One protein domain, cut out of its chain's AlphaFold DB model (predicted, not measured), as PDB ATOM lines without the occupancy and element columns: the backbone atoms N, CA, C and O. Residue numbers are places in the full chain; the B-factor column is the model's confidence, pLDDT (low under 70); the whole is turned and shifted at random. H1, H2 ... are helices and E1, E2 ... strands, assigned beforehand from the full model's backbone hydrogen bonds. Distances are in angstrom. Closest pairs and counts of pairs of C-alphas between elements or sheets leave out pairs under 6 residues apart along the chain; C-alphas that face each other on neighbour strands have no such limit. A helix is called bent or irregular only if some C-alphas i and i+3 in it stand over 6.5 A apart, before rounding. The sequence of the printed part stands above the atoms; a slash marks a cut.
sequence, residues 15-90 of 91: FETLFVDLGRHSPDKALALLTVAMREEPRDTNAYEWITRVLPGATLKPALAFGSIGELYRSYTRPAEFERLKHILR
ATOM      1  N   PHE A  15     -30.183 -17.361 -23.775       89.88
ATOM      2  CA  PHE A  15     -29.484 -17.474 -22.492       89.88
ATOM      3  C   PHE A  15     -30.173 -16.730 -21.335       89.88
ATOM      4  O   PHE A  15     -30.177 -17.221 -20.210       89.88
ATOM      5  N   GLU A  16     -30.841 -15.600 -21.595       91.31
ATOM      6  CA  GLU A  16     -31.581 -14.860 -20.559       91.31
ATOM      7  C   GLU A  16     -32.737 -15.669 -19.976       91.31
ATOM      8  O   GLU A  16     -33.214 -15.377 -18.883       91.31
ATOM      9  N   THR A  17     -33.210 -16.694 -20.689       91.44
ATOM     10  CA  THR A  17     -34.305 -17.536 -20.204       91.44
ATOM     11  C   THR A  17     -33.916 -18.369 -18.985       91.44
ATOM     12  O   THR A  17     -34.809 -18.865 -18.299       91.44
ATOM     13  N   LEU A  18     -32.623 -18.504 -18.680       92.69
ATOM     14  CA  LEU A  18     -32.126 -19.197 -17.488       92.69
ATOM     15  C   LEU A  18     -32.180 -18.322 -16.226       92.69
ATOM     16  O   LEU A  18     -32.108 -18.828 -15.104       92.69
ATOM     17  N   PHE A  19     -32.359 -17.016 -16.399       94.19
ATOM     18  CA  PHE A  19     -32.299 -16.035 -15.328       94.19
ATOM     19  C   PHE A  19     -33.693 -15.497 -15.005       94.19
ATOM     20  O   PHE A  19     -34.576 -15.408 -15.863       94.19
ATOM     21  N   VAL A  20     -33.889 -15.148 -13.737       94.88
ATOM     22  CA  VAL A  20     -34.953 -14.225 -13.330       94.88
ATOM     23  C   VAL A  20     -34.535 -12.813 -13.734       94.88
ATOM     24  O   VAL A  20     -35.302 -12.114 -14.392       94.88
ATOM     25  N   ASP A  21     -33.291 -12.453 -13.416       94.06
ATOM     26  CA  ASP A  21     -32.651 -11.193 -13.779       94.06
ATOM     27  C   ASP A  21     -31.166 -11.443 -14.082       94.06
ATOM     28  O   ASP A  21     -30.497 -12.176 -13.356       94.06
ATOM     29  N   LEU A  22     -30.642 -10.857 -15.157       92.75
ATOM     30  CA  LEU A  22     -29.216 -10.922 -15.496       92.75
ATOM     31  C   LEU A  22     -28.432  -9.737 -14.893       92.75
ATOM     32  O   LEU A  22     -27.215  -9.631 -15.052       92.75
ATOM     33  N   GLY A  23     -29.123  -8.837 -14.191       92.00
ATOM     34  CA  GLY A  23     -28.560  -7.629 -13.617       92.00
ATOM     35  C   GLY A  23     -28.063  -6.684 -14.710       92.00
ATOM     36  O   GLY A  23     -28.739  -6.426 -15.703       92.00
ATOM     37  N   ARG A  24     -26.847  -6.155 -14.537       92.38
ATOM     38  CA  ARG A  24     -26.208  -5.246 -15.510       92.38
ATOM     39  C   ARG A  24     -25.399  -5.975 -16.588       92.38
ATOM     40  O   ARG A  24     -24.725  -5.323 -17.384       92.38
ATOM     41  N   HIS A  25     -25.408  -7.307 -16.593       93.88
ATOM     42  CA  HIS A  25     -24.585  -8.099 -17.504       93.88
ATOM     43  C   HIS A  25     -25.299  -8.311 -18.836       93.88
ATOM     44  O   HIS A  25     -26.513  -8.498 -18.879       93.88
ATOM     45  N   SER A  26     -24.544  -8.303 -19.935       92.94
ATOM     46  CA  SER A  26     -25.088  -8.697 -21.232       92.94
ATOM     47  C   SER A  26     -25.178 -10.225 -21.333       92.94
ATOM     48  O   SER A  26     -24.310 -10.931 -20.802       92.94
ATOM     49  N   PRO A  27     -26.188 -10.758 -22.040       92.81
ATOM     50  CA  PRO A  27     -26.333 -12.199 -22.223       92.81
ATOM     51  C   PRO A  27     -25.156 -12.829 -22.969       92.81
ATOM     52  O   PRO A  27     -24.742 -13.927 -22.605       92.81
ATOM     53  N   ASP A  28     -24.558 -12.125 -23.933       91.62
ATOM     54  CA  ASP A  28     -23.377 -12.603 -24.661       91.62
ATOM     55  C   ASP A  28     -22.165 -12.775 -23.739       91.62
ATOM     56  O   ASP A  28     -21.486 -13.802 -23.770       91.62
ATOM     57  N   LYS A  29     -21.914 -11.791 -22.863       92.81
ATOM     58  CA  LYS A  29     -20.805 -11.855 -21.902       92.81
ATOM     59  C   LYS A  29     -21.018 -12.994 -20.909       92.81
ATOM     60  O   LYS A  29     -20.084 -13.734 -20.611       92.81
ATOM     61  N   ALA A  30     -22.243 -13.148 -20.415       94.06
ATOM     62  CA  ALA A  30     -22.586 -14.199 -19.469       94.06
ATOM     63  C   ALA A  30     -22.465 -15.606 -20.095       94.06
ATOM     64  O   ALA A  30     -21.945 -16.521 -19.456       94.06
ATOM     65  N   LEU A  31     -22.850 -15.765 -21.367       94.38
ATOM     66  CA  LEU A  31     -22.667 -17.011 -22.111       94.38
ATOM     67  C   LEU A  31     -21.186 -17.321 -22.383       94.38
ATOM     68  O   LEU A  31     -20.769 -18.476 -22.272       94.38
ATOM     69  N   ALA A  32     -20.380 -16.309 -22.714       93.50
ATOM     70  CA  ALA A  32     -18.940 -16.478 -22.888       93.50
ATOM     71  C   ALA A  32     -18.287 -16.989 -21.595       93.50
ATOM     72  O   ALA A  32     -17.557 -17.978 -21.629       93.50
ATOM     73  N   LEU A  33     -18.628 -16.389 -20.450       95.06
ATOM     74  CA  LEU A  33     -18.147 -16.826 -19.136       95.06
ATOM     75  C   LEU A  33     -18.567 -18.264 -18.816       95.06
ATOM     76  O   LEU A  33     -17.736 -19.050 -18.371       95.06
ATOM     77  N   LEU A  34     -19.820 -18.640 -19.095       94.25
ATOM     78  CA  LEU A  34     -20.273 -20.021 -18.907       94.25
ATOM     79  C   LEU A  34     -19.489 -21.004 -19.790       94.25
ATOM     80  O   LEU A  34     -19.148 -22.103 -19.362       94.25
ATOM     81  N   THR A  35     -19.185 -20.608 -21.024       92.38
ATOM     82  CA  THR A  35     -18.428 -21.441 -21.967       92.38
ATOM     83  C   THR A  35     -16.983 -21.645 -21.510       92.38
ATOM     84  O   THR A  35     -16.450 -22.742 -21.672       92.38
ATOM     85  N   VAL A  36     -16.359 -20.619 -20.923       94.06
ATOM     86  CA  VAL A  36     -15.035 -20.734 -20.293       94.06
ATOM     87  C   VAL A  36     -15.107 -21.640 -19.063       94.06
ATOM     88  O   VAL A  36     -14.329 -22.585 -18.964       94.06
ATOM     89  N   ALA A  37     -16.100 -21.444 -18.191       92.38
ATOM     90  CA  ALA A  37     -16.279 -22.262 -16.991       92.38
ATOM     91  C   ALA A  37     -16.448 -23.755 -17.317       92.38
ATOM     92  O   ALA A  37     -15.867 -24.602 -16.655       92.38
ATOM     93  N   MET A  38     -17.148 -24.099 -18.403       92.31
ATOM     94  CA  MET A  38     -17.269 -25.490 -18.866       92.31
ATOM     95  C   MET A  38     -15.942 -26.149 -19.283       92.31
ATOM     96  O   MET A  38     -15.898 -27.375 -19.422       92.31
ATOM     97  N   ARG A  39     -14.892 -25.359 -19.540       90.44
ATOM     98  CA  ARG A  39     -13.548 -25.834 -19.908       90.44
ATOM     99  C   ARG A  39     -12.592 -25.850 -18.722       90.44
ATOM    100  O   ARG A  39     -11.747 -26.735 -18.658       90.44
ATOM    101  N   GLU A  40     -12.707 -24.865 -17.838       90.00
ATOM    102  CA  GLU A  40     -11.721 -24.594 -16.785       90.00
ATOM    103  C   GLU A  40     -12.178 -25.048 -15.395       90.00
ATOM    104  O   GLU A  40     -11.342 -25.319 -14.536       90.00
ATOM    105  N   GLU A  41     -13.488 -25.164 -15.165       85.00
ATOM    106  CA  GLU A  41     -14.052 -25.547 -13.871       85.00
ATOM    107  C   GLU A  41     -14.553 -27.001 -13.865       85.00
ATOM    108  O   GLU A  41     -15.002 -27.525 -14.894       85.00
ATOM    109  N   PRO A  42     -14.539 -27.673 -12.696       86.38
ATOM    110  CA  PRO A  42     -15.264 -28.923 -12.521       86.38
ATOM    111  C   PRO A  42     -16.735 -28.742 -12.903       86.38
ATOM    112  O   PRO A  42     -17.405 -27.808 -12.466       86.38
ATOM    113  N   ARG A  43     -17.274 -29.666 -13.702       83.94
ATOM    114  CA  ARG A  43     -18.671 -29.577 -14.169       83.94
ATOM    115  C   ARG A  43     -19.691 -29.608 -13.035       83.94
ATOM    116  O   ARG A  43     -20.809 -29.137 -13.236       83.94
ATOM    117  N   ASP A  44     -19.291 -30.155 -11.891       90.00
ATOM    118  CA  ASP A  44     -20.107 -30.320 -10.691       90.00
ATOM    119  C   ASP A  44     -20.053 -29.104  -9.755       90.00
ATOM    120  O   ASP A  44     -20.749 -29.092  -8.741       90.00
ATOM    121  N   THR A  45     -19.287 -28.057 -10.098       93.06
ATOM    122  CA  THR A  45     -19.346 -26.776  -9.383       93.06
ATOM    123  C   THR A  45     -20.787 -26.276  -9.349       93.06
ATOM    124  O   THR A  45     -21.506 -26.330 -10.353       93.06
ATOM    125  N   ASN A  46     -21.222 -25.786  -8.191       95.25
ATOM    126  CA  ASN A  46     -22.580 -25.304  -8.001       95.25
ATOM    127  C   ASN A  46     -22.844 -24.043  -8.851       95.25
ATOM    128  O   ASN A  46     -22.058 -23.094  -8.853       95.25
ATOM    129  N   ALA A  47     -23.967 -24.021  -9.576       94.56
ATOM    130  CA  ALA A  47     -24.299 -22.931 -10.494       94.56
ATOM    131  C   ALA A  47     -24.559 -21.598  -9.774       94.56
ATOM    132  O   ALA A  47     -24.231 -20.535 -10.308       94.56
ATOM    133  N   TYR A  48     -25.136 -21.639  -8.571       94.31
ATOM    134  CA  TYR A  48     -25.348 -20.449  -7.751       94.31
ATOM    135  C   TYR A  48     -24.022 -19.889  -7.228       94.31
ATOM    136  O   TYR A  48     -23.762 -18.697  -7.398       94.31
ATOM    137  N   GLU A  49     -23.153 -20.737  -6.672       93.81
ATOM    138  CA  GLU A  49     -21.812 -20.330  -6.234       93.81
ATOM    139  C   GLU A  49     -21.042 -19.674  -7.385       93.81
ATOM    140  O   GLU A  49     -20.543 -18.554  -7.253       93.81
ATOM    141  N   TRP A  50     -21.046 -20.315  -8.555       94.81
ATOM    142  CA  TRP A  50     -20.439 -19.770  -9.761       94.81
ATOM    143  C   TRP A  50     -21.000 -18.383 -10.107       94.81
ATOM    144  O   TRP A  50     -20.243 -17.421 -10.220       94.81
ATOM    145  N   ILE A  51     -22.322 -18.222 -10.202       94.56
ATOM    146  CA  ILE A  51     -22.926 -16.940 -10.600       94.56
ATOM    147  C   ILE A  51     -22.659 -15.824  -9.607       94.56
ATOM    148  O   ILE A  51     -22.362 -14.712 -10.036       94.56
ATOM    149  N   THR A  52     -22.701 -16.103  -8.305       93.94
ATOM    150  CA  THR A  52     -22.387 -15.076  -7.301       93.94
ATOM    151  C   THR A  52     -20.950 -14.562  -7.435       93.94
ATOM    152  O   THR A  52     -20.710 -13.377  -7.207       93.94
ATOM    153  N   ARG A  53     -20.015 -15.415  -7.884       94.06
ATOM    154  CA  ARG A  53     -18.619 -15.050  -8.160       94.06
ATOM    155  C   ARG A  53     -18.441 -14.309  -9.487       94.06
ATOM    156  O   ARG A  53     -17.765 -13.286  -9.521       94.06
ATOM    157  N   VAL A  54     -18.991 -14.832 -10.587       94.50
ATOM    158  CA  VAL A  54     -18.639 -14.364 -11.947       94.50
ATOM    159  C   VAL A  54     -19.626 -13.337 -12.510       94.50
ATOM    160  O   VAL A  54     -19.267 -12.528 -13.367       94.50
ATOM    161  N   LEU A  55     -20.869 -13.342 -12.026       94.81
ATOM    162  CA  LEU A  55     -21.962 -12.474 -12.470       94.81
ATOM    163  C   LEU A  55     -22.675 -11.849 -11.257       94.81
ATOM    164  O   LEU A  55     -23.864 -12.095 -11.036       94.81
ATOM    165  N   PRO A  56     -21.984 -11.009 -10.462       95.06
ATOM    166  CA  PRO A  56     -22.577 -10.412  -9.271       95.06
ATOM    167  C   PRO A  56     -23.821  -9.592  -9.631       95.06
ATOM    168  O   PRO A  56     -23.805  -8.796 -10.576       95.06
ATOM    169  N   GLY A  57     -24.902  -9.810  -8.881       93.62
ATOM    170  CA  GLY A  57     -26.209  -9.190  -9.109       93.62
ATOM    171  C   GLY A  57     -27.115  -9.920 -10.108       93.62
ATOM    172  O   GLY A  57     -28.270  -9.530 -10.242       93.62
ATOM    173  N   ALA A  58     -26.642 -10.972 -10.787       95.50
ATOM    174  CA  ALA A  58     -27.515 -11.846 -11.566       95.50
ATOM    175  C   ALA A  58     -28.231 -12.859 -10.657       95.50
ATOM    176  O   ALA A  58     -27.671 -13.357  -9.683       95.50
ATOM    177  N   THR A  59     -29.474 -13.187 -11.001       95.69
ATOM    178  CA  THR A  59     -30.334 -14.120 -10.270       95.69
ATOM    179  C   THR A  59     -30.818 -15.219 -11.209       95.69
ATOM    180  O   THR A  59     -31.569 -14.963 -12.154       95.69
ATOM    181  N   LEU A  60     -30.417 -16.465 -10.942       95.00
ATOM    182  CA  LEU A  60     -30.941 -17.628 -11.658       95.00
ATOM    183  C   LEU A  60     -32.396 -17.908 -11.314       95.00
ATOM    184  O   LEU A  60     -32.883 -17.602 -10.226       95.00
ATOM    185  N   LYS A  61     -33.069 -18.611 -12.223       94.62
ATOM    186  CA  LYS A  61     -34.291 -19.326 -11.861       94.62
ATOM    187  C   LYS A  61     -33.990 -20.353 -10.760       94.62
ATOM    188  O   LYS A  61     -33.003 -21.079 -10.892       94.62
ATOM    189  N   PRO A  62     -34.854 -20.492  -9.735       90.38
ATOM    190  CA  PRO A  62     -34.604 -21.391  -8.607       90.38
ATOM    191  C   PRO A  62     -34.249 -22.823  -9.020       90.38
ATOM    192  O   PRO A  62     -33.294 -23.385  -8.504       90.38
ATOM    193  N   ALA A  63     -34.937 -23.377 -10.024       90.31
ATOM    194  CA  ALA A  63     -34.677 -24.730 -10.524       90.31
ATOM    195  C   ALA A  63     -33.246 -24.948 -11.058       90.31
ATOM    196  O   ALA A  63     -32.789 -26.082 -11.108       90.31
ATOM    197  N   LEU A  64     -32.549 -23.881 -11.460       91.88
ATOM    198  CA  LEU A  64     -31.183 -23.937 -11.988       91.88
ATOM    199  C   LEU A  64     -30.132 -23.561 -10.939       91.88
ATOM    200  O   LEU A  64     -28.977 -23.945 -11.078       91.88
ATOM    201  N   ALA A  65     -30.516 -22.822  -9.895       89.88
ATOM    202  CA  ALA A  65     -29.603 -22.374  -8.844       89.88
ATOM    203  C   ALA A  65     -29.083 -23.533  -7.974       89.88
ATOM    204  O   ALA A  65     -27.960 -23.482  -7.482       89.88
ATOM    205  N   PHE A  66     -29.884 -24.587  -7.810       89.88
ATOM    206  CA  PHE A  66     -29.500 -25.773  -7.037       89.88
ATOM    207  C   PHE A  66     -28.672 -26.789  -7.832       89.88
ATOM    208  O   PHE A  66     -28.154 -27.733  -7.243       89.88
ATOM    209  N   GLY A  67     -28.559 -26.606  -9.149       92.75
ATOM    210  CA  GLY A  67     -27.826 -27.508 -10.030       92.75
ATOM    211  C   GLY A  67     -26.345 -27.166 -10.169       92.75
ATOM    212  O   GLY A  67     -25.813 -26.264  -9.514       92.75
ATOM    213  N   SER A  68     -25.680 -27.876 -11.076       95.50
ATOM    214  CA  SER A  68     -24.278 -27.625 -11.427       95.50
ATOM    215  C   SER A  68     -24.107 -26.701 -12.638       95.50
ATOM    216  O   SER A  68     -25.030 -26.517 -13.439       95.50
ATOM    217  N   ILE A  69     -22.907 -26.146 -12.836       94.06
ATOM    218  CA  ILE A  69     -22.556 -25.392 -14.057       94.06
ATOM    219  C   ILE A  69     -22.830 -26.248 -15.310       94.06
ATOM    220  O   ILE A  69     -23.359 -25.750 -16.308       94.06
ATOM    221  N   GLY A  70     -22.545 -27.554 -15.257       93.19
ATOM    222  CA  GLY A  70     -22.836 -28.479 -16.354       93.19
ATOM    223  C   GLY A  70     -24.332 -28.654 -16.637       93.19
ATOM    224  O   GLY A  70     -24.738 -28.838 -17.788       93.19
ATOM    225  N   GLU A  71     -25.184 -28.604 -15.616       93.06
ATOM    226  CA  GLU A  71     -26.644 -28.599 -15.776       93.06
ATOM    227  C   GLU A  71     -27.160 -27.270 -16.322       93.06
ATOM    228  O   GLU A  71     -28.025 -27.267 -17.204       93.06
ATOM    229  N   LEU A  72     -26.582 -26.157 -15.874       92.94
ATOM    230  CA  LEU A  72     -26.883 -24.827 -16.392       92.94
ATOM    231  C   LEU A  72     -26.565 -24.735 -17.893       92.94
ATOM    232  O   LEU A  72     -27.417 -24.323 -18.683       92.94
ATOM    233  N   TYR A  73     -25.381 -25.197 -18.306       92.12
ATOM    234  CA  TYR A  73     -24.977 -25.238 -19.713       92.12
ATOM    235  C   TYR A  73     -25.904 -26.117 -20.556       92.12
ATOM    236  O   TYR A  73     -26.401 -25.682 -21.595       92.12
ATOM    237  N   ARG A  74     -26.226 -27.326 -20.080       90.69
ATOM    238  CA  ARG A  74     -27.172 -28.218 -20.773       90.69
ATOM    239  C   ARG A  74     -28.567 -27.610 -20.886       90.69
ATOM    240  O   ARG A  74     -29.236 -27.817 -21.893       90.69
ATOM    241  N   SER A  75     -29.016 -26.857 -19.887       90.50
ATOM    242  CA  SER A  75     -30.323 -26.187 -19.919       90.50
ATOM    243  C   SER A  75     -30.398 -25.108 -21.003       90.50
ATOM    244  O   SER A  75     -31.470 -24.878 -21.559       90.50
ATOM    245  N   TYR A  76     -29.262 -24.497 -21.357       88.69
ATOM    246  CA  TYR A  76     -29.154 -23.597 -22.504       88.69
ATOM    247  C   TYR A  76     -29.103 -24.339 -23.849       88.69
ATOM    248  O   TYR A  76     -29.788 -23.937 -24.790       88.69
ATOM    249  N   THR A  77     -28.307 -25.407 -23.972       85.19
ATOM    250  CA  THR A  77     -28.076 -26.065 -25.273       85.19
ATOM    251  C   THR A  77     -29.196 -27.016 -25.693       85.19
ATOM    252  O   THR A  77     -29.499 -27.113 -26.885       85.19
ATOM    253  N   ARG A  78     -29.856 -27.684 -24.735       81.75
ATOM    254  CA  ARG A  78     -30.883 -28.709 -24.996       81.75
ATOM    255  C   ARG A  78     -32.040 -28.231 -25.871       81.75
ATOM    256  O   ARG A  78     -32.401 -28.976 -26.775       81.75
ATOM    257  N   PRO A  79     -32.631 -27.036 -25.674       78.75
ATOM    258  CA  PRO A  79     -33.697 -26.564 -26.555       78.75
ATOM    259  C   PRO A  79     -33.254 -26.472 -28.020       78.75
ATOM    260  O   PRO A  79     -33.957 -26.943 -28.909       78.75
ATOM    261  N   ALA A  80     -32.056 -25.941 -28.280       74.12
ATOM    262  CA  ALA A  80     -31.519 -25.820 -29.635       74.12
ATOM    263  C   ALA A  80     -31.132 -27.181 -30.241       74.12
ATOM    264  O   ALA A  80     -31.278 -27.400 -31.442       74.12
ATOM    265  N   GLU A  81     -30.623 -28.112 -29.434       71.75
ATOM    266  CA  GLU A  81     -30.374 -29.498 -29.854       71.75
ATOM    267  C   GLU A  81     -31.673 -30.238 -30.180       71.75
ATOM    268  O   GLU A  81     -31.758 -30.911 -31.204       71.75
ATOM    269  N   PHE A  82     -32.708 -30.066 -29.361       73.19
ATOM    270  CA  PHE A  82     -34.007 -30.695 -29.568       73.19
ATOM    271  C   PHE A  82     -34.700 -30.194 -30.839       73.19
ATOM    272  O   PHE A  82     -35.215 -31.001 -31.612       73.19
ATOM    273  N   GLU A  83     -34.666 -28.885 -31.110       73.31
ATOM    274  CA  GLU A  83     -35.178 -28.345 -32.376       73.31
ATOM    275  C   GLU A  83     -34.386 -28.871 -33.582       73.31
ATOM    276  O   GLU A  83     -34.988 -29.290 -34.570       73.31
ATOM    277  N   ARG A  84     -33.049 -28.966 -33.490       70.38
ATOM    278  CA  ARG A  84     -32.231 -29.596 -34.546       70.38
ATOM    279  C   ARG A  84     -32.653 -31.043 -34.821       70.38
ATOM    280  O   ARG A  84     -32.803 -31.416 -35.981       70.38
ATOM    281  N   LEU A  85     -32.895 -31.841 -33.780       72.94
ATOM    282  CA  LEU A  85     -33.346 -33.230 -33.928       72.94
ATOM    283  C   LEU A  85     -34.735 -33.335 -34.576       72.94
ATOM    284  O   LEU A  85     -34.938 -34.187 -35.439       72.94
ATOM    285  N   LYS A  86     -35.680 -32.453 -34.226       75.19
ATOM    286  CA  LYS A  86     -37.001 -32.405 -34.880       75.19
ATOM    287  C   LYS A  86     -36.906 -32.132 -36.377       75.19
ATOM    288  O   LYS A  86     -37.686 -32.700 -37.135       75.19
ATOM    289  N   HIS A  87     -35.992 -31.256 -36.794       74.75
ATOM    290  CA  HIS A  87     -35.780 -30.958 -38.209       74.75
ATOM    291  C   HIS A  87     -35.251 -32.173 -38.979       74.75
ATOM    292  O   HIS A  87     -35.715 -32.416 -40.086       74.75
ATOM    293  N   ILE A  88     -34.349 -32.955 -38.380       77.94
ATOM    294  CA  ILE A  88     -33.824 -34.189 -38.989       77.94
ATOM    295  C   ILE A  88     -34.925 -35.249 -39.121       77.94
ATOM    296  O   ILE A  88     -35.046 -35.865 -40.166       77.94
ATOM    297  N   LEU A  89     -35.754 -35.444 -38.091       71.50
ATOM    298  CA  LEU A  89     -36.816 -36.466 -38.096       71.50
ATOM    299  C   LEU A  89     -38.003 -36.149 -39.022       71.50
ATOM    300  O   LEU A  89     -38.874 -36.996 -39.207       71.50
ATOM    301  N   ARG A  90     -38.085 -34.922 -39.545       64.88
ATOM    302  CA  ARG A  90     -39.132 -34.480 -40.480       64.88
ATOM    303  C   ARG A  90     -38.653 -34.400 -41.936       64.88
ATOM    304  O   ARG A  90     -39.476 -34.068 -42.786       64.88
TER     305      ARG A  90
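This is residues 15 to 90 of the 91 residues of an uncharacterized protein of Burkholderia sp. NK8 (UniProt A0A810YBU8). A small head of short helices and links has one arm of the long bent helix H5 sticking out from it; residues 78 to 90 stand free. In the head, H1 and H2 pack on the first arm, H5a, and the strand E1 pairs with no named strand. The printed part has 76 residues, with five named helices and one named strand in the order H1, E1, H2, H3, H4, H5, and its class is mostly helix. It is compact, with a radius of gyration of the C-alphas of 13.0 A, yet elongated, spanning 43 by 25 by 22 A.

H5, residues 69 to 89, was assigned as one helix by its hydrogen bonds but is bent: C-alphas 76 and 79 are 6.8 A apart. Its arms are H5a, residues 69 to 76, 10.9 A long, and H5b, residues 79 to 89, 15.5 A long, ending at C-alpha 89 (-36.816, -36.466, -38.096). H2, residues 27 to 40, measures 19.9 A and H3, residues 47 to 54, 10.4 A. H1, residues 15 to 18, begins at C-alpha 15 (-29.484, -17.474, -22.492) and measures 5.9 A; E1, residues 19 to 21, and H4, residues 62 to 65, each measure 5.1 A.

H5a and H5b stand at a steep tilt of 52 degrees. H2, with residues 34 to 38 alone, touches H5a at a steep tilt of 43 degrees, opposite ways; the closest C-alphas, Met 38 and Gly 70, are 6.8 A apart. H1 touches H5a, closest at C-alphas Phe 15 and Tyr 76, 6.1 A. Residues 19 to 21 of E1 pair antiparallel with residues 59 to 60. Every O i to N i+4 pair is within hydrogen-bond range in H3, H5a and H5b, and 9 of 10 in H2; H1 and H4 are too short for one.

The C-alphas farthest apart, Arg 53 and Arg 90, are 42.9 A apart. The printed part has no cut and no long link. Its mean pLDDT is 89.3, with residue 90 under 70.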